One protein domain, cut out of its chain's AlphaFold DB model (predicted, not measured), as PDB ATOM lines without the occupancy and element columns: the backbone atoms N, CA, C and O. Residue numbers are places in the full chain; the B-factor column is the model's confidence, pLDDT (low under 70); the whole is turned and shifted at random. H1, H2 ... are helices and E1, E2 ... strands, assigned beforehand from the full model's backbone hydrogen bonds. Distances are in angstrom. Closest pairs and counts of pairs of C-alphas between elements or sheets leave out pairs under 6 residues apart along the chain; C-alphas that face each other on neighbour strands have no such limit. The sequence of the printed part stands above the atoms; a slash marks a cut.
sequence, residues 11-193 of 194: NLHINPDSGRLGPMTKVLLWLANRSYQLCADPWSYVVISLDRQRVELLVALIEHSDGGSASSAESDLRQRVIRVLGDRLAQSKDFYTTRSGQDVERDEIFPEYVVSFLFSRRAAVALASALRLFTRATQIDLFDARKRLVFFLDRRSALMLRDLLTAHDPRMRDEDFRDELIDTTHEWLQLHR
ATOM      1  N   ASN A  11      -3.289 -13.947 -12.149       81.12
ATOM      2  CA  ASN A  11      -1.961 -13.368 -12.036       81.12
ATOM      3  C   ASN A  11      -1.868 -12.151 -12.952       81.12
ATOM      4  O   ASN A  11      -2.344 -12.172 -14.091       81.12
ATOM      5  N   LEU A  12      -1.257 -11.088 -12.447       82.75
ATOM      6  CA  LEU A  12      -0.976  -9.880 -13.203       82.75
ATOM      7  C   LEU A  12       0.524  -9.796 -13.457       82.75
ATOM      8  O   LEU A  12       1.309  -9.788 -12.513       82.75
ATOM      9  N   HIS A  13       0.908  -9.681 -14.719       82.12
ATOM     10  CA  HIS A  13       2.281  -9.429 -15.140       82.12
ATOM     11  C   HIS A  13       2.436  -7.977 -15.569       82.12
ATOM     12  O   HIS A  13       1.585  -7.426 -16.264       82.12
ATOM     13  N   ILE A  14       3.536  -7.361 -15.148       78.94
ATOM     14  CA  ILE A  14       3.897  -5.992 -15.498       78.94
ATOM     15  C   ILE A  14       5.333  -5.980 -16.034       78.94
ATOM     16  O   ILE A  14       6.248  -6.504 -15.396       78.94
ATOM     17  N   ASN A  15       5.522  -5.350 -17.192       76.81
ATOM     18  CA  ASN A  15       6.818  -5.059 -17.799       76.81
ATOM     19  C   ASN A  15       7.011  -3.528 -17.891       76.81
ATOM     20  O   ASN A  15       6.420  -2.894 -18.769       76.81
ATOM     21  N   PRO A  16       7.740  -2.890 -16.959       68.94
ATOM     22  CA  PRO A  16       7.954  -1.444 -16.977       68.94
ATOM     23  C   PRO A  16       8.933  -0.988 -18.073       68.94
ATOM     24  O   PRO A  16       9.965  -1.608 -18.276       68.94
ATOM     25  N   ASP A  17       8.691   0.178 -18.682       66.62
ATOM     26  CA  ASP A  17       9.559   0.800 -19.706       66.62
ATOM     27  C   ASP A  17      10.991   1.069 -19.220       66.62
ATOM     28  O   ASP A  17      11.916   1.172 -20.019       66.62
ATOM     29  N   SER A  18      11.179   1.258 -17.913       60.88
ATOM     30  CA  SER A  18      12.448   1.689 -17.310       60.88
ATOM     31  C   SER A  18      12.996   0.711 -16.269       60.88
ATOM     32  O   SER A  18      13.841   1.083 -15.450       60.88
ATOM     33  N   GLY A  19      12.474  -0.521 -16.226       61.91
ATOM     34  CA  GLY A  19      12.876  -1.527 -15.235       61.91
ATOM     35  C   GLY A  19      12.509  -1.194 -13.787       61.91
ATOM     36  O   GLY A  19      12.870  -1.929 -12.870       61.91
ATOM     37  N   ARG A  20      11.841  -0.059 -13.538       64.88
ATOM     38  CA  ARG A  20      11.438   0.375 -12.200       64.88
ATOM     39  C   ARG A  20      10.014   0.885 -12.208       64.88
ATOM     40  O   ARG A  20       9.655   1.804 -12.935       64.88
ATOM     41  N   LEU A  21       9.229   0.341 -11.291       72.50
ATOM     42  CA  LEU A  21       7.911   0.869 -10.986       72.50
ATOM     43  C   LEU A  21       8.034   2.161 -10.175       72.50
ATOM     44  O   LEU A  21       8.835   2.251  -9.236       72.50
ATOM     45  N   GLY A  22       7.214   3.154 -10.522       72.44
ATOM     46  CA  GLY A  22       7.110   4.395  -9.762       72.44
ATOM     47  C   GLY A  22       6.597   4.149  -8.334       72.44
ATOM     48  O   GLY A  22       5.970   3.122  -8.063       72.44
ATOM     49  N   PRO A  23       6.834   5.081  -7.394       75.56
ATOM     50  CA  PRO A  23       6.416   4.923  -6.000       75.56
ATOM     51  C   PRO A  23       4.903   4.702  -5.858       75.56
ATOM     52  O   PRO A  23       4.489   3.820  -5.114       75.56
ATOM     53  N   MET A  24       4.080   5.416  -6.633       76.12
ATOM     54  CA  MET A  24       2.621   5.239  -6.626       76.12
ATOM     55  C   MET A  24       2.203   3.841  -7.105       76.12
ATOM     56  O   MET A  24       1.338   3.201  -6.515       76.12
ATOM     57  N   THR A  25       2.870   3.325  -8.137       76.12
ATOM     58  CA  THR A  25       2.670   1.963  -8.639       76.12
ATOM     59  C   THR A  25       3.027   0.938  -7.569       76.12
ATOM     60  O   THR A  25       2.240   0.038  -7.307       76.12
ATOM     61  N   LYS A  26       4.162   1.108  -6.877       74.00
ATOM     62  CA  LYS A  26       4.556   0.238  -5.759       74.00
ATOM     63  C   LYS A  26       3.532   0.249  -4.626       74.00
ATOM     64  O   LYS A  26       3.269  -0.807  -4.069       74.00
ATOM     65  N   VAL A  27       2.935   1.399  -4.309       74.94
ATOM     66  CA  VAL A  27       1.857   1.495  -3.308       74.94
ATOM     67  C   VAL A  27       0.617   0.724  -3.759       74.94
ATOM     68  O   VAL A  27       0.081  -0.056  -2.979       74.94
ATOM     69  N   LEU A  28       0.184   0.888  -5.011       75.00
ATOM     70  CA  LEU A  28      -0.961   0.147  -5.556       75.00
ATOM     71  C   LEU A  28      -0.718  -1.364  -5.550       75.00
ATOM     72  O   LEU A  28      -1.601  -2.123  -5.156       75.00
ATOM     73  N   LEU A  29       0.488  -1.795  -5.928       74.88
ATOM     74  CA  LEU A  29       0.873  -3.201  -5.852       74.88
ATOM     75  C   LEU A  29       0.929  -3.683  -4.411       74.88
ATOM     76  O   LEU A  29       0.388  -4.737  -4.121       74.88
ATOM     77  N   TRP A  30       1.510  -2.915  -3.493       72.06
ATOM     78  CA  TRP A  30       1.552  -3.268  -2.077       72.06
ATOM     79  C   TRP A  30       0.149  -3.397  -1.468       72.06
ATOM     80  O   TRP A  30      -0.102  -4.329  -0.709       72.06
ATOM     81  N   LEU A  31      -0.785  -2.515  -1.834       72.31
ATOM     82  CA  LEU A  31      -2.185  -2.597  -1.413       72.31
ATOM     83  C   LEU A  31      -2.885  -3.834  -1.987       72.31
ATOM     84  O   LEU A  31      -3.619  -4.496  -1.260       72.31
ATOM     85  N   ALA A  32      -2.633  -4.173  -3.253       68.62
ATOM     86  CA  ALA A  32      -3.140  -5.405  -3.856       68.62
ATOM     87  C   ALA A  32      -2.523  -6.663  -3.209       68.62
ATOM     88  O   ALA A  32      -3.206  -7.658  -2.989       68.62
ATOM     89  N   ASN A  33      -1.244  -6.584  -2.840       65.56
ATOM     90  CA  ASN A  33      -0.443  -7.654  -2.245       65.56
ATOM     91  C   ASN A  33      -0.690  -7.825  -0.731       65.56
ATOM     92  O   ASN A  33      -0.281  -8.821  -0.144       65.56
ATOM     93  N   ARG A  34      -1.386  -6.882  -0.074       58.69
ATOM     94  CA  ARG A  34      -1.887  -7.062   1.304       58.69
ATOM     95  C   ARG A  34      -2.929  -8.171   1.404       58.69
ATOM     96  O   ARG A  34      -3.188  -8.640   2.508       58.69
ATOM     97  N   SER A  35      -3.525  -8.561   0.280       52.09
ATOM     98  CA  SER A  35      -4.407  -9.711   0.234       52.09
ATOM     99  C   SER A  35      -3.603 -11.009   0.301       52.09
ATOM    100  O   SER A  35      -3.880 -11.767   1.214       52.09
ATOM    101  N   TYR A  36      -2.580 -11.241  -0.537       49.50
ATOM    102  CA  TYR A  36      -1.694 -12.418  -0.445       49.50
ATOM    103  C   TYR A  36      -0.280 -12.118  -0.957       49.50
ATOM    104  O   TYR A  36      -0.093 -11.316  -1.864       49.50
ATOM    105  N   GLN A  37       0.702 -12.776  -0.339       52.91
ATOM    106  CA  GLN A  37       2.142 -12.622  -0.533       52.91
ATOM    107  C   GLN A  37       2.598 -13.053  -1.943       52.91
ATOM    108  O   GLN A  37       2.696 -14.242  -2.204       52.91
ATOM    109  N   LEU A  38       2.912 -12.115  -2.838       54.94
ATOM    110  CA  LEU A  38       4.193 -11.997  -3.561       54.94
ATOM    111  C   LEU A  38       4.032 -10.946  -4.672       54.94
ATOM    112  O   LEU A  38       3.385 -11.182  -5.690       54.94
ATOM    113  N   CYS A  39       4.686  -9.798  -4.493       63.97
ATOM    114  CA  CYS A  39       5.080  -8.945  -5.605       63.97
ATOM    115  C   CYS A  39       6.555  -9.244  -5.831       63.97
ATOM    116  O   CYS A  39       7.401  -8.683  -5.134       63.97
ATOM    117  N   ALA A  40       6.864 -10.165  -6.739       66.31
ATOM    118  CA  ALA A  40       8.255 -10.435  -7.062       66.31
ATOM    119  C   ALA A  40       8.783  -9.284  -7.905       66.31
ATOM    120  O   ALA A  40       8.308  -9.052  -9.017       66.31
ATOM    121  N   ASP A  41       9.724  -8.536  -7.343       67.38
ATOM    122  CA  ASP A  41      10.553  -7.651  -8.134       67.38
ATOM    123  C   ASP A  41      11.657  -8.478  -8.827       67.38
ATOM    124  O   ASP A  41      12.087  -9.505  -8.286       67.38
ATOM    125  N   PRO A  42      12.136  -8.037  -9.998       65.38
ATOM    126  CA  PRO A  42      13.058  -8.815 -10.818       65.38
ATOM    127  C   PRO A  42      14.472  -8.935 -10.220       65.38
ATOM    128  O   PRO A  42      15.315  -9.631 -10.780       65.38
ATOM    129  N   TRP A  43      14.759  -8.249  -9.106       69.50
ATOM    130  CA  TRP A  43      16.021  -8.354  -8.363       69.50
ATOM    131  C   TRP A  43      15.963  -9.415  -7.276       69.50
ATOM    132  O   TRP A  43      16.990 -10.000  -6.940       69.50
ATOM    133  N   SER A  44      14.772  -9.644  -6.727       71.38
ATOM    134  CA  SER A  44      14.553 -10.627  -5.671       71.38
ATOM    135  C   SER A  44      14.371 -12.035  -6.236       71.38
ATOM    136  O   SER A  44      14.854 -12.996  -5.641       71.38
ATOM    137  N   TYR A  45      13.715 -12.161  -7.396       75.81
ATOM    138  CA  TYR A  45      13.420 -13.454  -8.013       75.81
ATOM    139  C   TYR A  45      13.504 -13.391  -9.538       75.81
ATOM    140  O   TYR A  45      13.130 -12.395 -10.159       75.81
ATOM    141  N   VAL A  46      13.913 -14.501 -10.147       78.06
ATOM    142  CA  VAL A  46      13.663 -14.777 -11.559       78.06
ATOM    143  C   VAL A  46      12.311 -15.468 -11.655       78.06
ATOM    144  O   VAL A  46      12.107 -16.544 -11.093       78.06
ATOM    145  N   VAL A  47      11.369 -14.836 -12.350       79.44
ATOM    146  CA  VAL A  47      10.004 -15.349 -12.467       79.44
ATOM    147  C   VAL A  47       9.790 -15.963 -13.844       79.44
ATOM    148  O   VAL A  47      10.103 -15.357 -14.870       79.44
ATOM    149  N   ILE A  48       9.232 -17.170 -13.862       80.75
ATOM    150  CA  ILE A  48       8.912 -17.922 -15.077       80.75
ATOM    151  C   ILE A  48       7.412 -18.222 -15.076       80.75
ATOM    152  O   ILE A  48       6.901 -18.740 -14.088       80.75
ATOM    153  N   SER A  49       6.696 -17.917 -16.163       79.38
ATOM    154  CA  SER A  49       5.278 -18.264 -16.331       79.38
ATOM    155  C   SER A  49       5.063 -19.108 -17.581       79.38
ATOM    156  O   SER A  49       5.131 -18.627 -18.720       79.38
ATOM    157  N   LEU A  50       4.735 -20.375 -17.364       81.19
ATOM    158  CA  LEU A  50       4.512 -21.355 -18.420       81.19
ATOM    159  C   LEU A  50       3.057 -21.807 -18.406       81.19
ATOM    160  O   LEU A  50       2.436 -21.924 -17.348       81.19
ATOM    161  N   ASP A  51       2.498 -22.057 -19.587       82.94
ATOM    162  CA  ASP A  51       1.265 -22.830 -19.668       82.94
ATOM    163  C   ASP A  51       1.502 -24.274 -19.204       82.94
ATOM    164  O   ASP A  51       2.633 -24.750 -19.090       82.94
ATOM    165  N   ARG A  52       0.406 -24.973 -18.916       79.19
ATOM    166  CA  ARG A  52       0.460 -26.334 -18.385       79.19
ATOM    167  C   ARG A  52       1.218 -27.315 -19.286       79.19
ATOM    168  O   ARG A  52       1.991 -28.112 -18.768       79.19
ATOM    169  N   GLN A  53       1.025 -27.240 -20.602       81.88
ATOM    170  CA  GLN A  53       1.683 -28.145 -21.546       81.88
ATOM    171  C   GLN A  53       3.203 -27.966 -21.494       81.88
ATOM    172  O   GLN A  53       3.951 -28.936 -21.471       81.88
ATOM    173  N   ARG A  54       3.676 -26.722 -21.413       82.62
ATOM    174  CA  ARG A  54       5.103 -26.416 -21.290       82.62
ATOM    175  C   ARG A  54       5.688 -26.770 -19.935       82.62
ATOM    176  O   ARG A  54       6.865 -27.096 -19.871       82.62
ATOM    177  N   VAL A  55       4.896 -26.723 -18.865       81.31
ATOM    178  CA  VAL A  55       5.337 -27.266 -17.574       81.31
ATOM    179  C   VAL A  55       5.564 -28.763 -17.680       81.31
ATOM    180  O   VAL A  55       6.602 -29.234 -17.238       81.31
ATOM    181  N   GLU A  56       4.642 -29.497 -18.300       81.50
ATOM    182  CA  GLU A  56       4.794 -30.940 -18.508       81.50
ATOM    183  C   GLU A  56       6.042 -31.250 -19.353       81.50
ATOM    184  O   GLU A  56       6.813 -32.133 -18.987       81.50
ATOM    185  N   LEU A  57       6.319 -30.462 -20.399       83.06
ATOM    186  CA  LEU A  57       7.559 -30.577 -21.182       83.06
ATOM    187  C   LEU A  57       8.815 -30.232 -20.371       83.06
ATOM    188  O   LEU A  57       9.829 -30.910 -20.499       83.06
ATOM    189  N   LEU A  58       8.773 -29.186 -19.542       81.12
ATOM    190  CA  LEU A  58       9.907 -28.799 -18.700       81.12
ATOM    191  C   LEU A  58      10.197 -29.859 -17.632       81.12
ATOM    192  O   LEU A  58      11.357 -30.154 -17.376       81.12
ATOM    193  N   VAL A  59       9.162 -30.452 -17.036       79.75
ATOM    194  CA  VAL A  59       9.313 -31.573 -16.098       79.75
ATOM    195  C   VAL A  59       9.880 -32.788 -16.822       79.75
ATOM    196  O   VAL A  59      10.862 -33.352 -16.355       79.75
ATOM    197  N   ALA A  60       9.344 -33.139 -17.994       79.00
ATOM    198  CA  ALA A  60       9.862 -34.246 -18.790       79.00
ATOM    199  C   ALA A  60      11.344 -34.051 -19.159       79.00
ATOM    200  O   ALA A  60      12.112 -34.999 -19.050       79.00
ATOM    201  N   LEU A  61      11.750 -32.825 -19.510       77.88
ATOM    202  CA  LEU A  61      13.143 -32.441 -19.771       77.88
ATOM    203  C   LEU A  61      14.071 -32.640 -18.567       77.88
ATOM    204  O   LEU A  61      15.240 -32.959 -18.758       77.88
ATOM    205  N   ILE A  62      13.573 -32.399 -17.354       75.44
ATOM    206  CA  ILE A  62      14.337 -32.570 -16.111       75.44
ATOM    207  C   ILE A  62      14.391 -34.055 -15.717       75.44
ATOM    208  O   ILE A  62      15.416 -34.522 -15.241       75.44
ATOM    209  N   GLU A  63      13.297 -34.799 -15.909       72.25
ATOM    210  CA  GLU A  63      13.170 -36.198 -15.475       72.25
ATOM    211  C   GLU A  63      13.766 -37.220 -16.462       72.25
ATOM    212  O   GLU A  63      14.209 -38.279 -16.033       72.25
ATOM    213  N   HIS A  64      13.782 -36.938 -17.771       66.88
ATOM    214  CA  HIS A  64      14.216 -37.880 -18.819       66.88
ATOM    215  C   HIS A  64      15.571 -37.478 -19.418       66.88
ATOM    216  O   HIS A  64      15.727 -37.305 -20.627       66.88
ATOM    217  N   SER A  65      16.556 -37.333 -18.538       57.25
ATOM    218  CA  SER A  65      17.931 -36.909 -18.816       57.25
ATOM    219  C   SER A  65      18.777 -37.888 -19.641       57.25
ATOM    220  O   SER A  65      19.836 -37.500 -20.146       57.25
ATOM    221  N   ASP A  66      18.324 -39.132 -19.800       54.75
ATOM    222  CA  ASP A  66      19.086 -40.234 -20.393       54.75
ATOM    223  C   ASP A  66      19.127 -40.172 -21.925       54.75
ATOM    224  O   ASP A  66      18.533 -40.999 -22.613       54.75
ATOM    225  N   GLY A  67      19.825 -39.173 -22.478       50.91
ATOM    226  CA  GLY A  67      20.410 -39.188 -23.831       50.91
ATOM    227  C   GLY A  67      19.464 -39.392 -25.026       50.91
ATOM    228  O   GLY A  67      19.920 -39.434 -26.171       50.91
ATOM    229  N   GLY A  68      18.159 -39.516 -24.795       55.66
ATOM    230  CA  GLY A  68      17.144 -39.628 -25.824       55.66
ATOM    231  C   GLY A  68      17.080 -38.339 -26.627       55.66
ATOM    232  O   GLY A  68      17.261 -37.243 -26.096       55.66
ATOM    233  N   SER A  69      16.826 -38.457 -27.930       58.34
ATOM    234  CA  SER A  69      16.578 -37.288 -28.771       58.34
ATOM    235  C   SER A  69      15.361 -36.541 -28.225       58.34
ATOM    236  O   SER A  69      14.230 -36.922 -28.528       58.34
ATOM    237  N   ALA A  70      15.600 -35.474 -27.460       65.94
ATOM    238  CA  ALA A  70      14.562 -34.535 -27.063       65.94
ATOM    239  C   ALA A  70      13.766 -34.128 -28.309       65.94
ATOM    240  O   ALA A  70      14.335 -33.928 -29.393       65.94
ATOM    241  N   SER A  71      12.448 -34.026 -28.173       76.94
ATOM    242  CA  SER A  71      11.620 -33.547 -29.274       76.94
ATOM    243  C   SER A  71      12.049 -32.128 -29.679       76.94
ATOM    244  O   SER A  71      12.638 -31.384 -28.890       76.94
ATOM    245  N   SER A  72      11.734 -31.708 -30.910       79.31
ATOM    246  CA  SER A  72      12.024 -30.331 -31.349       79.31
ATOM    247  C   SER A  72      11.437 -29.297 -30.380       79.31
ATOM    248  O   SER A  72      12.098 -28.317 -30.057       79.31
ATOM    249  N   ALA A  73      10.231 -29.551 -29.861       79.00
ATOM    250  CA  ALA A  73       9.557 -28.666 -28.914       79.00
ATOM    251  C   ALA A  73      10.284 -28.584 -27.559       79.00
ATOM    252  O   ALA A  73      10.416 -27.499 -26.997       79.00
ATOM    253  N   GLU A  74      10.791 -29.708 -27.053       82.38
ATOM    254  CA  GLU A  74      11.582 -29.762 -25.819       82.38
ATOM    255  C   GLU A  74      12.919 -29.038 -25.978       82.38
ATOM    256  O   GLU A  74      13.287 -28.219 -25.137       82.38
ATOM    257  N   SER A  75      13.633 -29.278 -27.081       79.38
ATOM    258  CA  SER A  75      14.905 -28.599 -27.336       79.38
ATOM    259  C   SER A  75      14.724 -27.085 -27.477       79.38
ATOM    260  O   SER A  75      15.538 -26.323 -26.949       79.38
ATOM    261  N   ASP A  76      13.657 -26.647 -28.145       83.25
ATOM    262  CA  ASP A  76      13.336 -25.230 -28.294       83.25
ATOM    263  C   ASP A  76      12.984 -24.589 -26.947       83.25
ATOM    264  O   ASP A  76      13.502 -23.519 -26.622       83.25
ATOM    265  N   LEU A  77      12.132 -25.233 -26.141       83.44
ATOM    266  CA  LEU A  77      11.768 -24.746 -24.808       83.44
ATOM    267  C   LEU A  77      13.000 -24.665 -23.897       83.44
ATOM    268  O   LEU A  77      13.223 -23.639 -23.254       83.44
ATOM    269  N   ARG A  78      13.847 -25.701 -23.894       85.88
ATOM    270  CA  ARG A  78      15.105 -25.741 -23.135       85.88
ATOM    271  C   ARG A  78      16.008 -24.563 -23.488       85.88
ATOM    272  O   ARG A  78      16.400 -23.809 -22.600       85.88
ATOM    273  N   GLN A  79      16.308 -24.363 -24.774       83.00
ATOM    274  CA  GLN A  79      17.186 -23.272 -25.215       83.00
ATOM    275  C   GLN A  79      16.616 -21.894 -24.865       83.00
ATOM    276  O   GLN A  79      17.364 -21.001 -24.457       83.00
ATOM    277  N   ARG A  80      15.294 -21.714 -24.970       82.56
ATOM    278  CA  ARG A  80      14.628 -20.471 -24.559       82.56
ATOM    279  C   ARG A  80      14.763 -20.226 -23.063       82.56
ATOM    280  O   ARG A  80      15.167 -19.128 -22.684       82.56
ATOM    281  N   VAL A  81      14.460 -21.223 -22.229       82.88
ATOM    282  CA  VAL A  81      14.551 -21.104 -20.768       82.88
ATOM    283  C   VAL A  81      15.996 -20.827 -20.351       82.88
ATOM    284  O   VAL A  81      16.218 -19.880 -19.602       82.88
ATOM    285  N   ILE A  82      16.983 -21.546 -20.901       84.06
ATOM    286  CA  ILE A  82      18.414 -21.290 -20.649       84.06
ATOM    287  C   ILE A  82      18.782 -19.852 -21.009       84.06
ATOM    288  O   ILE A  82      19.382 -19.153 -20.190       84.06
ATOM    289  N   ARG A  83      18.410 -19.389 -22.210       81.94
ATOM    290  CA  ARG A  83      18.717 -18.030 -22.671       81.94
ATOM    291  C   ARG A  83      18.109 -16.986 -21.742       81.94
ATOM    292  O   ARG A  83      18.816 -16.102 -21.278       81.94
ATOM    293  N   VAL A  84      16.819 -17.106 -21.430       77.81
ATOM    294  CA  VAL A  84      16.128 -16.126 -20.583       77.81
ATOM    295  C   VAL A  84      16.672 -16.136 -19.158       77.81
ATOM    296  O   VAL A  84      16.893 -15.064 -18.598       77.81
ATOM    297  N   LEU A  85      16.922 -17.313 -18.575       80.94
ATOM    298  CA  LEU A  85      17.568 -17.429 -17.267       80.94
ATOM    299  C   LEU A  85      18.955 -16.786 -17.293       80.94
ATOM    300  O   LEU A  85      19.261 -15.981 -16.419       80.94
ATOM    301  N   GLY A  86      19.766 -17.082 -18.310       79.88
ATOM    302  CA  GLY A  86      21.083 -16.481 -18.518       79.88
ATOM    303  C   GLY A  86      21.022 -14.957 -18.574       79.88
ATOM    304  O   GLY A  86      21.705 -14.294 -17.794       79.88
ATOM    305  N   ASP A  87      20.140 -14.407 -19.410       77.25
ATOM    306  CA  ASP A  87      19.933 -12.964 -19.540       77.25
ATOM    307  C   ASP A  87      19.530 -12.342 -18.196       77.25
ATOM    308  O   ASP A  87      20.092 -11.326 -17.786       77.25
ATOM    309  N   ARG A  88      18.562 -12.947 -17.492       75.69
ATOM    310  CA  ARG A  88      18.042 -12.453 -16.202       75.69
ATOM    311  C   ARG A  88      19.069 -12.565 -15.073       75.69
ATOM    312  O   ARG A  88      19.109 -11.706 -14.200       75.69
ATOM    313  N   LEU A  89      19.921 -13.585 -15.089       76.25
ATOM    314  CA  LEU A  89      20.980 -13.780 -14.095       76.25
ATOM    315  C   LEU A  89      22.186 -12.860 -14.325       76.25
ATOM    316  O   LEU A  89      22.832 -12.456 -13.349       76.25
ATOM    317  N   ALA A  90      22.472 -12.530 -15.588       73.38
ATOM    318  CA  ALA A  90      23.523 -11.600 -16.006       73.38
ATOM    319  C   ALA A  90      23.109 -10.121 -15.885       73.38
ATOM    320  O   ALA A  90      23.957  -9.229 -15.911       73.38
ATOM    321  N   GLN A  91      21.812  -9.852 -15.742       68.88
ATOM    322  CA  GLN A  91      21.247  -8.511 -15.667       68.88
ATOM    323  C   GLN A  91      21.731  -7.723 -14.436       68.88
ATOM    324  O   GLN A  91      21.483  -8.102 -13.292       68.88
ATOM    325  N   SER A  92      22.380  -6.575 -14.680       56.59
ATOM    326  CA  SER A  92      22.605  -5.519 -13.682       56.59
ATOM    327  C   SER A  92      21.427  -4.539 -13.664       56.59
ATOM    328  O   SER A  92      20.641  -4.493 -14.615       56.59
ATOM    329  N   LYS A  93      21.335  -3.702 -12.617       57.31
ATOM    330  CA  LYS A  93      20.283  -2.677 -12.431       57.31
ATOM    331  C   LYS A  93      20.027  -1.777 -13.641       57.31
ATOM    332  O   LYS A  93      18.922  -1.251 -13.759       57.31
ATOM    333  N   ASP A  94      21.008  -1.654 -14.527       54.31
ATOM    334  CA  ASP A  94      20.987  -0.745 -15.667       54.31
ATOM    335  C   ASP A  94      20.522  -1.419 -16.974       54.31
ATOM    336  O   ASP A  94      19.996  -0.740 -17.853       54.31
ATOM    337  N   PHE A  95      20.598  -2.752 -17.083       56.62
ATOM    338  CA  PHE A  95      20.222  -3.516 -18.289       56.62
ATOM    339  C   PHE A  95      18.740  -3.355 -18.674       56.62
ATOM    340  O   PHE A  95      18.369  -3.385 -19.846       56.62
ATOM    341  N   TYR A  96      17.866  -3.140 -17.689       53.31
ATOM    342  CA  TYR A  96      16.426  -3.011 -17.918       53.31
ATOM    343  C   TYR A  96      16.023  -1.715 -18.634       53.31
ATOM    344  O   TYR A  96      14.912  -1.621 -19.142       53.31
ATOM    345  N   THR A  97      16.916  -0.724 -18.728       52.78
ATOM    346  CA  THR A  97      16.661   0.479 -19.539       52.78
ATOM    347  C   THR A  97      16.771   0.219 -21.046       52.78
ATOM    348  O   THR A  97      16.305   1.031 -21.836       52.78
ATOM    349  N   THR A  98      17.363  -0.909 -21.457       51.22
ATOM    350  CA  THR A  98      17.732  -1.194 -22.857       51.22
ATOM    351  C   THR A  98      16.867  -2.273 -23.520       51.22
ATOM    352  O   THR A  98      17.039  -2.556 -24.703       51.22
ATOM    353  N   ARG A  99      15.926  -2.887 -22.789       52.94
ATOM    354  CA  ARG A  99      15.192  -4.096 -23.219       52.94
ATOM    355  C   ARG A  99      13.923  -3.826 -24.049       52.94
ATOM    356  O   ARG A  99      13.182  -4.761 -24.347       52.94
ATOM    357  N   SER A 100      13.637  -2.581 -24.437       45.50
ATOM    358  CA  SER A 100      12.445  -2.271 -25.237       45.50
ATOM    359  C   SER A 100      12.549  -2.894 -26.639       45.50
ATOM    360  O   SER A 100      13.199  -2.326 -27.513       45.50
ATOM    361  N   GLY A 101      11.910  -4.046 -26.868       47.62
ATOM    362  CA  GLY A 101      11.638  -4.533 -28.227       47.62
ATOM    363  C   GLY A 101      12.085  -5.948 -28.592       47.62
ATOM    364  O   GLY A 101      12.162  -6.238 -29.781       47.62
ATOM    365  N   GLN A 102      12.373  -6.840 -27.642       45.91
ATOM    366  CA  GLN A 102      12.527  -8.256 -28.000       45.91
ATOM    367  C   GLN A 102      11.175  -8.974 -27.979       45.91
ATOM    368  O   GLN A 102      10.542  -9.077 -26.928       45.91
ATOM    369  N   ASP A 103      10.774  -9.483 -29.146       42.75
ATOM    370  CA  ASP A 103       9.639 -10.385 -29.337       42.75
ATOM    371  C   ASP A 103       9.901 -11.707 -28.602       42.75
ATOM    372  O   ASP A 103      10.449 -12.669 -29.142       42.75
ATOM    373  N   VAL A 104       9.527 -11.753 -27.326       46.84
ATOM    374  CA  VAL A 104       9.260 -13.028 -26.666       46.84
ATOM    375  C   VAL A 104       7.942 -13.521 -27.250       46.84
ATOM    376  O   VAL A 104       6.935 -12.813 -27.191       46.84
ATOM    377  N   GLU A 105       7.967 -14.694 -27.886       50.84
ATOM    378  CA  GLU A 105       6.774 -15.316 -28.462       50.84
ATOM    379  C   GLU A 105       5.613 -15.264 -27.464       50.84
ATOM    380  O   GLU A 105       5.753 -15.676 -26.314       50.84
ATOM    381  N   ARG A 106       4.466 -14.744 -27.921       53.84
ATOM    382  CA  ARG A 106       3.311 -14.345 -27.092       53.84
ATOM    383  C   ARG A 106       2.781 -15.431 -26.154       53.84
ATOM    384  O   ARG A 106       2.064 -15.116 -25.205       53.84
ATOM    385  N   ASP A 107       3.115 -16.686 -26.416       45.41
ATOM    386  CA  ASP A 107       2.619 -17.811 -25.646       45.41
ATOM    387  C   ASP A 107       3.467 -18.087 -24.387       45.41
ATOM    388  O   ASP A 107       2.942 -18.658 -23.434       45.41
ATOM    389  N   GLU A 108       4.727 -17.651 -24.311       57.22
ATOM    390  CA  GLU A 108       5.665 -17.883 -23.194       57.22
ATOM    391  C   GLU A 108       6.010 -16.567 -22.488       57.22
ATOM    392  O   GLU A 108       6.400 -15.597 -23.128       57.22
ATOM    393  N   ILE A 109       5.844 -16.491 -21.162       64.50
ATOM    394  CA  ILE A 109       5.860 -15.201 -20.461       64.50
ATOM    395  C   ILE A 109       6.862 -15.273 -19.316       64.50
ATOM    396  O   ILE A 109       6.720 -16.070 -18.394       64.50
ATOM    397  N   PHE A 110       7.891 -14.429 -19.377       71.44
ATOM    398  CA  PHE A 110       8.960 -14.345 -18.379       71.44
ATOM    399  C   PHE A 110       8.923 -12.969 -17.710       71.44
ATOM    400  O   PHE A 110       9.610 -12.032 -18.147       71.44
ATOM    401  N   PRO A 111       8.031 -12.816 -16.720       69.25
ATOM    402  CA  PRO A 111       7.597 -11.517 -16.251       69.25
ATOM    403  C   PRO A 111       8.670 -10.780 -15.444       69.25
ATOM    404  O   PRO A 111       9.487 -11.399 -14.770       69.25
ATOM    405  N   GLU A 112       8.663  -9.444 -15.500       72.81
ATOM    406  CA  GLU A 112       9.577  -8.617 -14.694       72.81
ATOM    407  C   GLU A 112       9.013  -8.376 -13.301       72.81
ATOM    408  O   GLU A 112       9.728  -8.450 -12.312       72.81
ATOM    409  N   TYR A 113       7.710  -8.119 -13.232       78.81
ATOM    410  CA  TYR A 113       6.961  -8.035 -11.992       78.81
ATOM    411  C   TYR A 113       5.708  -8.891 -12.115       78.81
ATOM    412  O   TYR A 113       5.021  -8.846 -13.142       78.81
ATOM    413  N   VAL A 114       5.393  -9.640 -11.061       75.94
ATOM    414  CA  VAL A 114       4.144 -10.403 -10.959       75.94
ATOM    415  C   VAL A 114       3.447 -10.088  -9.656       75.94
ATOM    416  O   VAL A 114       4.085 -10.076  -8.608       75.94
ATOM    417  N   VAL A 115       2.137  -9.875  -9.743       77.50
ATOM    418  CA  VAL A 115       1.222  -9.979  -8.606       77.50
ATOM    419  C   VAL A 115       0.427 -11.259  -8.776       77.50
ATOM    420  O   VAL A 115      -0.284 -11.414  -9.772       77.50
ATOM    421  N   SER A 116       0.553 -12.162  -7.813       71.38
ATOM    422  CA  SER A 116      -0.146 -13.444  -7.845       71.38
ATOM    423  C   SER A 116      -1.484 -13.394  -7.101       71.38
ATOM    424  O   SER A 116      -1.680 -12.566  -6.213       71.38
ATOM    425  N   PHE A 117      -2.387 -14.322  -7.434       71.94
ATOM    426  CA  PHE A 117      -3.572 -14.665  -6.625       71.94
ATOM    427  C   PHE A 117      -4.621 -13.550  -6.438       71.94
ATOM    428  O   PHE A 117      -5.146 -13.320  -5.348       71.94
ATOM    429  N   LEU A 118      -5.003 -12.876  -7.522       74.81
ATOM    430  CA  LEU A 118      -6.130 -11.940  -7.522       74.81
ATOM    431  C   LEU A 118      -7.463 -12.711  -7.591       74.81
ATOM    432  O   LEU A 118      -7.753 -13.350  -8.598       74.81
ATOM    433  N   PHE A 119      -8.297 -12.595  -6.549       75.19
ATOM    434  CA  PHE A 119      -9.522 -13.393  -6.305       75.19
ATOM    435  C   PHE A 119     -10.687 -13.239  -7.287       75.19
ATOM    436  O   PHE A 119     -11.739 -13.866  -7.127       75.19
ATOM    437  N   SER A 120     -10.567 -12.348  -8.264       80.69
ATOM    438  CA  SER A 120     -11.559 -12.245  -9.327       80.69
ATOM    439  C   SER A 120     -10.971 -11.578 -10.553       80.69
ATOM    440  O   SER A 120     -10.184 -10.630 -10.455       80.69
ATOM    441  N   ARG A 121     -11.473 -11.980 -11.725       82.12
ATOM    442  CA  ARG A 121     -11.132 -11.326 -12.989       82.12
ATOM    443  C   ARG A 121     -11.424  -9.826 -12.955       82.12
ATOM    444  O   ARG A 121     -10.660  -9.036 -13.495       82.12
ATOM    445  N   ARG A 122     -12.526  -9.416 -12.315       84.19
ATOM    446  CA  ARG A 122     -12.928  -8.002 -12.206       84.19
ATOM    447  C   ARG A 122     -11.923  -7.182 -11.400       84.19
ATOM    448  O   ARG A 122     -11.519  -6.122 -11.870       84.19
ATOM    449  N   ALA A 123     -11.500  -7.675 -10.235       80.25
ATOM    450  CA  ALA A 123     -10.476  -7.012  -9.427       80.25
ATOM    451  C   ALA A 123      -9.150  -6.920 -10.191       80.25
ATOM    452  O   ALA A 123      -8.511  -5.871 -10.208       80.25
ATOM    453  N   ALA A 124      -8.789  -7.992 -10.895       83.06
ATOM    454  CA  ALA A 124      -7.563  -8.052 -11.665       83.06
ATOM    455  C   ALA A 124      -7.566  -7.079 -12.859       83.06
ATOM    456  O   ALA A 124      -6.598  -6.350 -13.069       83.06
ATOM    457  N   VAL A 125      -8.684  -6.975 -13.588       86.19
ATOM    458  CA  VAL A 125      -8.866  -5.991 -14.669       86.19
ATOM    459  C   VAL A 125      -8.856  -4.559 -14.130       86.19
ATOM    460  O   VAL A 125      -8.237  -3.687 -14.740       86.19
ATOM    461  N   ALA A 126      -9.506  -4.300 -12.993       85.06
ATOM    462  CA  ALA A 126      -9.514  -2.979 -12.370       85.06
ATOM    463  C   ALA A 126      -8.100  -2.548 -11.950       85.06
ATOM    464  O   ALA A 126      -7.681  -1.435 -12.264       85.06
ATOM    465  N   LEU A 127      -7.340  -3.453 -11.324       83.75
ATOM    466  CA  LEU A 127      -5.947  -3.216 -10.955       83.75
ATOM    467  C   LEU A 127      -5.069  -2.989 -12.192       83.75
ATOM    468  O   LEU A 127      -4.331  -2.009 -12.228       83.75
ATOM    469  N   ALA A 128      -5.188  -3.829 -13.224       85.25
ATOM    470  CA  ALA A 128      -4.461  -3.652 -14.482       85.25
ATOM    471  C   ALA A 128      -4.745  -2.278 -15.106       85.25
ATOM    472  O   ALA A 128      -3.828  -1.575 -15.524       85.25
ATOM    473  N   SER A 129      -6.017  -1.869 -15.124       86.25
ATOM    474  CA  SER A 129      -6.453  -0.584 -15.679       86.25
ATOM    475  C   SER A 129      -5.909   0.593 -14.872       86.25
ATOM    476  O   SER A 129      -5.400   1.544 -15.456       86.25
ATOM    477  N   ALA A 130      -5.948   0.508 -13.540       84.38
ATOM    478  CA  ALA A 130      -5.346   1.509 -12.670       84.38
ATOM    479  C   ALA A 130      -3.836   1.603 -12.917       84.38
ATOM    480  O   ALA A 130      -3.311   2.689 -13.136       84.38
ATOM    481  N   LEU A 131      -3.131   0.472 -12.964       81.56
ATOM    482  CA  LEU A 131      -1.692   0.453 -13.205       81.56
ATOM    483  C   LEU A 131      -1.337   1.076 -14.555       81.56
ATOM    484  O   LEU A 131      -0.422   1.888 -14.585       81.56
ATOM    485  N   ARG A 132      -2.094   0.825 -15.631       83.31
ATOM    486  CA  ARG A 132      -1.871   1.484 -16.937       83.31
ATOM    487  C   ARG A 132      -1.896   3.016 -16.872       83.31
ATOM    488  O   ARG A 132      -1.254   3.656 -17.693       83.31
ATOM    489  N   LEU A 133      -2.605   3.608 -15.908       81.75
ATOM    490  CA  LEU A 133      -2.628   5.062 -15.707       81.75
ATOM    491  C   LEU A 133      -1.404   5.576 -14.934       81.75
ATOM    492  O   LEU A 133      -1.021   6.733 -15.088       81.75
ATOM    493  N   PHE A 134      -0.803   4.737 -14.086       78.25
ATOM    494  CA  PHE A 134       0.244   5.142 -13.141       78.25
ATOM    495  C   PHE A 134       1.630   4.575 -13.457       78.25
ATOM    496  O   PHE A 134       2.612   5.027 -12.871       78.25
ATOM    497  N   THR A 135       1.734   3.588 -14.346       72.50
ATOM    498  CA  THR A 135       3.005   3.037 -14.816       72.50
ATOM    499  C   THR A 135       3.199   3.314 -16.298       72.50
ATOM    500  O   THR A 135       2.285   3.168 -17.104       72.50
ATOM    501  N   ARG A 136       4.431   3.667 -16.665       73.12
ATOM    502  CA  ARG A 136       4.910   3.598 -18.047       73.12
ATOM    503  C   ARG A 136       5.364   2.167 -18.290       73.12
ATOM    504  O   ARG A 136       6.549   1.883 -18.196       73.12
ATOM    505  N   ALA A 137       4.420   1.239 -18.353       70.50
ATOM    506  CA  ALA A 137       4.732  -0.148 -18.661       70.50
ATOM    507  C   ALA A 137       4.481  -0.409 -20.138       70.50
ATOM    508  O   ALA A 137       3.392  -0.111 -20.627       70.50
ATOM    509  N   THR A 138       5.462  -1.019 -20.798       70.81
ATOM    510  CA  THR A 138       5.363  -1.467 -22.189       70.81
ATOM    511  C   THR A 138       4.256  -2.502 -22.314       70.81
ATOM    512  O   THR A 138       3.559  -2.557 -23.324       70.81
ATOM    513  N   GLN A 139       4.076  -3.310 -21.265       76.69
ATOM    514  CA  GLN A 139       3.143  -4.421 -21.261       76.69
ATOM    515  C   GLN A 139       2.571  -4.666 -19.862       76.69
ATOM    516  O   GLN A 139       3.287  -4.651 -18.857       76.69
ATOM    517  N   ILE A 140       1.254  -4.885 -19.810       79.94
ATOM    518  CA  ILE A 140       0.535  -5.335 -18.616       79.94
ATOM    519  C   ILE A 140      -0.470  -6.391 -19.045       79.94
ATOM    520  O   ILE A 140      -1.465  -6.057 -19.707       79.94
ATOM    521  N   ASP A 141      -0.233  -7.618 -18.604       82.12
ATOM    522  CA  ASP A 141      -1.006  -8.786 -18.991       82.12
ATOM    523  C   ASP A 141      -1.665  -9.471 -17.797       82.12
ATOM    524  O   ASP A 141      -1.193  -9.411 -16.661       82.12
ATOM    525  N   LEU A 142      -2.781 -10.137 -18.085       85.12
ATOM    526  CA  LEU A 142      -3.601 -10.840 -17.112       85.12
ATOM    527  C   LEU A 142      -3.699 -12.316 -17.489       85.12
ATOM    528  O   LEU A 142      -4.116 -12.633 -18.606       85.12
ATOM    529  N   PHE A 143      -3.424 -13.210 -16.544       82.62
ATOM    530  CA  PHE A 143      -3.512 -14.649 -16.779       82.62
ATOM    531  C   PHE A 143      -4.347 -15.351 -15.722       82.62
ATOM    532  O   PHE A 143      -4.335 -14.983 -14.552       82.62
ATOM    533  N   ASP A 144      -5.049 -16.390 -16.157       81.62
ATOM    534  CA  ASP A 144      -5.728 -17.340 -15.283       81.62
ATOM    535  C   ASP A 144      -4.680 -18.282 -14.667       81.62
ATOM    536  O   ASP A 144      -3.977 -18.989 -15.400       81.62
ATOM    537  N   ALA A 145      -4.575 -18.296 -13.335       77.06
ATOM    538  CA  ALA A 145      -3.605 -19.116 -12.606       77.06
ATOM    539  C   ALA A 145      -3.846 -20.626 -12.787       77.06
ATOM    540  O   ALA A 145      -2.955 -21.436 -12.558       77.06
ATOM    541  N   ARG A 146      -5.034 -21.030 -13.257       76.88
ATOM    542  CA  ARG A 146      -5.342 -22.437 -13.562       76.88
ATOM    543  C   ARG A 146      -4.777 -22.889 -14.907       76.88
ATOM    544  O   ARG A 146      -4.660 -24.087 -15.150       76.88
ATOM    545  N   LYS A 147      -4.477 -21.944 -15.802       79.19
ATOM    546  CA  LYS A 147      -3.972 -22.221 -17.158       79.19
ATOM    547  C   LYS A 147      -2.463 -22.059 -17.260       79.19
ATOM    548  O   LYS A 147      -1.847 -22.691 -18.115       79.19
ATOM    549  N   ARG A 148      -1.890 -21.202 -16.415       77.94
ATOM    550  CA  ARG A 148      -0.456 -20.921 -16.375       77.94
ATOM    551  C   ARG A 148       0.061 -21.040 -14.956       77.94
ATOM    552  O   ARG A 148      -0.501 -20.438 -14.044       77.94
ATOM    553  N   LEU A 149       1.158 -21.764 -14.804       77.81
ATOM    554  CA  LEU A 149       1.884 -21.887 -13.551       77.81
ATOM    555  C   LEU A 149       3.013 -20.859 -13.527       77.81
ATOM    556  O   LEU A 149       3.726 -20.678 -14.516       77.81
ATOM    557  N   VAL A 150       3.144 -20.173 -12.392       77.88
ATOM    558  CA  VAL A 150       4.165 -19.149 -12.164       77.88
ATOM    559  C   VAL A 150       5.154 -19.668 -11.130       77.88
ATOM    560  O   VAL A 150       4.771 -19.975 -10.003       77.88
ATOM    561  N   PHE A 151       6.421 -19.738 -11.517       78.69
ATOM    562  CA  PHE A 151       7.531 -20.154 -10.672       78.69
ATOM    563  C   PHE A 151       8.327 -18.929 -10.239       78.69
ATOM    564  O   PHE A 151       8.710 -18.104 -11.073       78.69
ATOM    565  N   PHE A 152       8.589 -18.832  -8.939       78.44
ATOM    566  CA  PHE A 152       9.452 -17.819  -8.346       78.44
ATOM    567  C   PHE A 152      10.764 -18.487  -7.967       78.44
ATOM    568  O   PHE A 152      10.824 -19.228  -6.991       78.44
ATOM    569  N   LEU A 153      11.800 -18.258  -8.766       79.56
ATOM    570  CA  LEU A 153      13.116 -18.831  -8.535       79.56
ATOM    571  C   LEU A 153      13.991 -17.767  -7.888       79.56
ATOM    572  O   LEU A 153      14.180 -16.688  -8.449       79.56
ATOM    573  N   ASP A 154      14.541 -18.057  -6.713       80.62
ATOM    574  CA  ASP A 154      15.645 -17.241  -6.218       80.62
ATOM    575  C   ASP A 154      16.868 -17.393  -7.143       80.62
ATOM    576  O   ASP A 154      16.915 -18.243  -8.040       80.62
ATOM    577  N   ARG A 155      17.879 -16.542  -6.953       80.19
ATOM    578  CA  ARG A 155      19.058 -16.534  -7.831       80.19
ATOM    579  C   ARG A 155      19.748 -17.902  -7.897       80.19
ATOM    580  O   ARG A 155      20.218 -18.280  -8.968       80.19
ATOM    581  N   ARG A 156      19.817 -18.629  -6.779       79.44
ATOM    582  CA  ARG A 156      20.460 -19.948  -6.708       79.44
ATOM    583  C   ARG A 156      19.656 -20.981  -7.493       79.44
ATOM    584  O   ARG A 156      20.221 -21.651  -8.344       79.44
ATOM    585  N   SER A 157      18.350 -21.050  -7.266       80.94
ATOM    586  CA  SER A 157      17.432 -21.968  -7.947       80.94
ATOM    587  C   SER A 157      17.390 -21.702  -9.451       80.94
ATOM    588  O   SER A 157      17.370 -22.632 -10.250       80.94
ATOM    589  N   ALA A 158      17.439 -20.430  -9.857       83.38
ATOM    590  CA  ALA A 158      17.515 -20.040 -11.261       83.38
ATOM    591  C   ALA A 158      18.838 -20.465 -11.925       83.38
ATOM    592  O   ALA A 158      18.823 -20.903 -13.074       83.38
ATOM    593  N   LEU A 159      19.970 -20.354 -11.216       80.44
ATOM    594  CA  LEU A 159      21.263 -20.866 -11.686       80.44
ATOM    595  C   LEU A 159      21.232 -22.389 -11.817       80.44
ATOM    596  O   LEU A 159      21.559 -22.897 -12.881       80.44
ATOM    597  N   MET A 160      20.756 -23.094 -10.789       81.12
ATOM    598  CA  MET A 160      20.650 -24.554 -10.799       81.12
ATOM    599  C   MET A 160      19.768 -25.054 -11.942       81.12
ATOM    600  O   MET A 160      20.182 -25.931 -12.689       81.12
ATOM    601  N   LEU A 161      18.591 -24.452 -12.146       83.81
ATOM    602  CA  LEU A 161      17.715 -24.814 -13.260       83.81
ATOM    603  C   LEU A 161      18.394 -24.577 -14.615       83.81
ATOM    604  O   LEU A 161      18.289 -25.412 -15.508       83.81
ATOM    605  N   ARG A 162      19.096 -23.450 -14.787       84.06
ATOM    606  CA  ARG A 162      19.835 -23.169 -16.025       84.06
ATOM    607  C   ARG A 162      20.932 -24.204 -16.251       84.06
ATOM    608  O   ARG A 162      21.067 -24.696 -17.368       84.06
ATOM    609  N   ASP A 163      21.716 -24.495 -15.223       80.31
ATOM    610  CA  ASP A 163      22.872 -25.379 -15.322       80.31
ATOM    611  C   ASP A 163      22.420 -26.821 -15.579       80.31
ATOM    612  O   ASP A 163      22.948 -27.450 -16.490       80.31
ATOM    613  N   LEU A 164      21.350 -27.284 -14.921       78.56
ATOM    614  CA  LEU A 164      20.711 -28.571 -15.201       78.56
ATOM    615  C   LEU A 164      20.197 -28.653 -16.646       78.56
ATOM    616  O   LEU A 164      20.527 -29.580 -17.382       78.56
ATOM    617  N   LEU A 165      19.445 -27.649 -17.104       81.50
ATOM    618  CA  LEU A 165      18.968 -27.621 -18.488       81.50
ATOM    619  C   LEU A 165      20.126 -27.600 -19.495       81.50
ATOM    620  O   LEU A 165      19.991 -28.149 -20.585       81.50
ATOM    621  N   THR A 166      21.252 -26.976 -19.145       79.25
ATOM    622  CA  THR A 166      22.446 -26.927 -20.000       79.25
ATOM    623  C   THR A 166      23.180 -28.266 -20.007       79.25
ATOM    624  O   THR A 166      23.584 -28.719 -21.072       79.25
ATOM    625  N   ALA A 167      23.317 -28.918 -18.852       71.31
ATOM    626  CA  ALA A 167      23.913 -30.245 -18.712       71.31
ATOM    627  C   ALA A 167      23.159 -31.292 -19.552       71.31
ATOM    628  O   ALA A 167      23.772 -32.134 -20.202       71.31
ATOM    629  N   HIS A 168      21.831 -31.177 -19.633       69.44
ATOM    630  CA  HIS A 168      20.999 -32.016 -20.498       69.44
ATOM    631  C   HIS A 168      21.000 -31.609 -21.980       69.44
ATOM    632  O   HIS A 168      20.245 -32.187 -22.765       69.44
ATOM    633  N   ASP A 169      21.788 -30.618 -22.409       66.06
ATOM    634  CA  ASP A 169      21.983 -30.360 -23.835       66.06
ATOM    635  C   ASP A 169      22.913 -31.443 -24.414       66.06
ATOM    636  O   ASP A 169      24.080 -31.497 -24.035       66.06
ATOM    637  N   PRO A 170      22.470 -32.283 -25.372       61.72
ATOM    638  CA  PRO A 170      23.314 -33.319 -25.976       61.72
ATOM    639  C   PRO A 170      24.536 -32.763 -26.733       61.72
ATOM    640  O   PRO A 170      25.368 -33.525 -27.221       61.72
ATOM    641  N   ARG A 171      24.648 -31.437 -26.879       59.09
ATOM    642  CA  ARG A 171      25.829 -30.750 -27.417       59.09
ATOM    643  C   ARG A 171      26.890 -30.448 -26.353       59.09
ATOM    644  O   ARG A 171      28.013 -30.115 -26.743       59.09
ATOM    645  N   MET A 172      26.569 -30.542 -25.058       58.81
ATOM    646  CA  MET A 172      27.565 -30.527 -23.981       58.81
ATOM    647  C   MET A 172      28.451 -31.764 -24.123       58.81
ATOM    648  O   MET A 172      27.963 -32.887 -24.193       58.81
ATOM    649  N   ARG A 173      29.764 -31.543 -24.223       52.75
ATOM    650  CA  ARG A 173      30.757 -32.603 -24.468       52.75
ATOM    651  C   ARG A 173      31.425 -33.130 -23.198       52.75
ATOM    652  O   ARG A 173      32.243 -34.033 -23.305       52.75
ATOM    653  N   ASP A 174      31.135 -32.528 -22.051       61.00
ATOM    654  CA  ASP A 174      31.774 -32.850 -20.776       61.00
ATOM    655  C   ASP A 174      30.817 -33.711 -19.939       61.00
ATOM    656  O   ASP A 174      29.893 -33.198 -19.307       61.00
ATOM    657  N   GLU A 175      30.976 -35.032 -20.057       59.44
ATOM    658  CA  GLU A 175      30.113 -36.026 -19.404       59.44
ATOM    659  C   GLU A 175      30.293 -36.016 -17.878       59.44
ATOM    660  O   GLU A 175      29.300 -36.103 -17.162       59.44
ATOM    661  N   ASP A 176      31.513 -35.783 -17.384       56.47
ATOM    662  CA  ASP A 176      31.809 -35.727 -15.946       56.47
ATOM    663  C   ASP A 176      31.136 -34.507 -15.286       56.47
ATOM    664  O   ASP A 176      30.513 -34.621 -14.229       56.47
ATOM    665  N   PHE A 177      31.183 -33.339 -15.943       59.00
ATOM    666  CA  PHE A 177      30.490 -32.130 -15.474       59.00
ATOM    667  C   PHE A 177      28.963 -32.272 -15.510       59.00
ATOM    668  O   PHE A 177      28.259 -31.717 -14.661       59.00
ATOM    669  N   ARG A 178      28.435 -32.997 -16.503       59.38
ATOM    670  CA  ARG A 178      26.998 -33.257 -16.629       59.38
ATOM    671  C   ARG A 178      26.499 -34.108 -15.466       59.38
ATOM    672  O   ARG A 178      25.494 -33.749 -14.856       59.38
ATOM    673  N   ASP A 179      27.189 -35.201 -15.173       62.06
ATOM    674  CA  ASP A 179      26.743 -36.171 -14.178       62.06
ATOM    675  C   ASP A 179      26.834 -35.574 -12.751       62.06
ATOM    676  O   ASP A 179      25.877 -35.676 -11.983       62.06
ATOM    677  N   GLU A 180      27.883 -34.794 -12.441       63.41
ATOM    678  CA  GLU A 180      28.009 -34.056 -11.165       63.41
ATOM    679  C   GLU A 180      26.868 -33.035 -10.945       63.41
ATOM    680  O   GLU A 180      26.344 -32.879  -9.834       63.41
ATOM    681  N   LEU A 181      26.443 -32.339 -12.005       58.12
ATOM    682  CA  LEU A 181      25.346 -31.364 -11.953       58.12
ATOM    683  C   LEU A 181      23.979 -32.015 -11.746       58.12
ATOM    684  O   LEU A 181      23.134 -31.464 -11.029       58.12
ATOM    685  N   ILE A 182      23.756 -33.167 -12.378       63.50
ATOM    686  CA  ILE A 182      22.528 -33.950 -12.236       63.50
ATOM    687  C   ILE A 182      22.398 -34.439 -10.794       63.50
ATOM    688  O   ILE A 182      21.368 -34.185 -10.161       63.50
ATOM    689  N   ASP A 183      23.459 -35.031 -10.244       65.31
ATOM    690  CA  ASP A 183      23.484 -35.542  -8.871       65.31
ATOM    691  C   ASP A 183      23.253 -34.423  -7.846       65.31
ATOM    692  O   ASP A 183      22.349 -34.509  -7.008       65.31
ATOM    693  N   THR A 184      23.971 -33.302  -7.987       62.72
ATOM    694  CA  THR A 184      23.813 -32.121  -7.117       62.72
ATOM    695  C   THR A 184      22.378 -31.579  -7.133       62.72
ATOM    696  O   THR A 184      21.864 -31.070  -6.129       62.72
ATOM    697  N   THR A 185      21.700 -31.665  -8.278       54.00
ATOM    698  CA  THR A 185      20.337 -31.147  -8.422       54.00
ATOM    699  C   THR A 185      19.289 -32.125  -7.897       54.00
ATOM    700  O   THR A 185      18.312 -31.690  -7.281       54.00
ATOM    701  N   HIS A 186      19.500 -33.432  -8.062       63.28
ATOM    702  CA  HIS A 186      18.656 -34.453  -7.445       63.28
ATOM    703  C   HIS A 186      18.686 -34.373  -5.916       63.28
ATOM    704  O   HIS A 186      17.620 -34.402  -5.295       63.28
ATOM    705  N   GLU A 187      19.864 -34.190  -5.315       63.75
ATOM    706  CA  GLU A 187      19.998 -33.979  -3.868       63.75
ATOM    707  C   GLU A 187      19.222 -32.738  -3.399       63.75
ATOM    708  O   GLU A 187      18.491 -32.778  -2.405       63.75
ATOM    709  N   TRP A 188      19.307 -31.635  -4.147       52.56
ATOM    710  CA  TRP A 188      18.570 -30.411  -3.829       52.56
ATOM    711  C   TRP A 188      17.047 -30.581  -3.932       52.56
ATOM    712  O   TRP A 188      16.324 -30.099  -3.056       52.56
ATOM    713  N   LEU A 189      16.553 -31.284  -4.957       49.56
ATOM    714  CA  LEU A 189      15.124 -31.576  -5.128       49.56
ATOM    715  C   LEU A 189      14.578 -32.487  -4.023       49.56
ATOM    716  O   LEU A 189      13.433 -32.309  -3.604       49.56
ATOM    717  N   GLN A 190      15.375 -33.444  -3.539       57.22
ATOM    718  CA  GLN A 190      14.997 -34.290  -2.405       57.22
ATOM    719  C   GLN A 190      14.895 -33.482  -1.108       57.22
ATOM    720  O   GLN A 190      13.892 -33.592  -0.408       57.22
ATOM    721  N   LEU A 191      15.863 -32.599  -0.841       48.06
ATOM    722  CA  LEU A 191      15.880 -31.733   0.348       48.06
ATOM    723  C   LEU A 191      14.686 -30.767   0.452       48.06
ATOM    724  O   LEU A 191      14.398 -30.285   1.541       48.06
ATOM    725  N   HIS A 192      14.013 -30.459  -0.660       38.69
ATOM    726  CA  HIS A 192      12.872 -29.533  -0.704       38.69
ATOM    727  C   HIS A 192      11.526 -30.238  -0.955       38.69
ATOM    728  O   HIS A 192      10.520 -29.572  -1.206       38.69
ATOM    729  N   ARG A 193      11.500 -31.580  -0.920       39.97
ATOM    730  CA  ARG A 193      10.274 -32.399  -0.967       39.97
ATOM    731  C   ARG A 193       9.762 -32.819   0.419       39.97
ATOM    732  O   ARG A 193       8.633 -33.304   0.489       39.97
TER     733      ARG A 193
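Overview. This is residues 11 to 193 of the 194 residues of an uncharacterized protein of Clavibacter michiganensis subsp. nebraskensis NCPPB 2581 (UniProt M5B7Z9). What shape does the model have? Two lobes stand end to end with a short two-strand ribbon, E2 and E5, between them: one lobe is a three-strand sheet with H1 and H4 layered on one face, the other is built of four helices. In that second lobe H2, H3 and H5 pack on the ribbon, and H6 folds back along H5 at the far end. What is it made of? The 183 printed residues include six named helices and five named strands, in the order E1 H1 E2 H2 H3 E3 H4 E4 E5 H5 H6, a mixed class; the sheets, E3 E1 E4 and E2 E5, are antiparallel. The whole is compact, with a radius of gyration of the C-alphas of 17.6 A, and its outline is elongated, 52 by 33 by 31 A.

Arrangement. What stands beside the first strand? E1, residues 11 to 16, is the inner strand between E3, residues 113 to 118, and E4, residues 137 to 144, antiparallel to both. N 12 and O 115, and N 13 and O 141, are each 2.9 A apart, within hydrogen-bond range. Which helices are on this sheet? H4, residues 121 to 134, is over E1 and E4 at a height over the sheet of 9.1 A, and E3, H4 and E4 form a split strand-helix-strand unit, two strands running the same way with E1 between them, its crossover right-handed. H1, residues 23 to 33, is also on the sheet and touches H4 at a shallow tilt of 11 degrees, opposite ways; their closest C-alphas, of Thr 25 and Phe 134, are 6.0 A apart. What do N and O show elsewhere? E2, residues 46 to 51, and E5, residues 148 to 153, are antiparallel neighbours, with N 48 and O 151 3.0 A apart. Every O i to N i+4 pair is within hydrogen-bond range in the helices but H4, with 9 of 10. How do the other helices stand? The hub H5, residues 155 to 167, touches H3, residues 72 to 90, at a steep tilt of 38 degrees, only just beyond shallow, with the C-alphas of Ile 82 and Arg 162 closest at 5.2 A. H5 and H6, residues 175 to 191, form a helical hairpin, the C-alphas of Ala 167 and Arg 178 closest at 4.8 A. H2, residues 52 to 63, is about perpendicular to H3 at 86 degrees and touches its residues 74 to 78 alone, the C-alphas of Leu 57 and Glu 74 closest at 6.2 A.

Along the chain. Where are the anchors? E1 begins with C-alpha 11 at (-1.961, -13.368, -12.036), and H6 ends with C-alpha 191 at (15.880, -31.733, 0.348). Which elements are long? From first to last C-alpha H3 measures 26.8 A, H6 24.7 A, E4 20.4 A and H4 20.0 A.

Size, cuts and confidence. How large is it, and is it cut? The two C-alphas farthest apart, of Leu 133 and Asp 176, are 53.4 A apart, and the printed part has no cut. Which links are long, and where is confidence low? The long links are residues 34 to 45 and residues 91 to 112. Mean pLDDT of the printed part is 70.9, and 70 residues are under 70, among them residues 91 to 109 and 168 to 193.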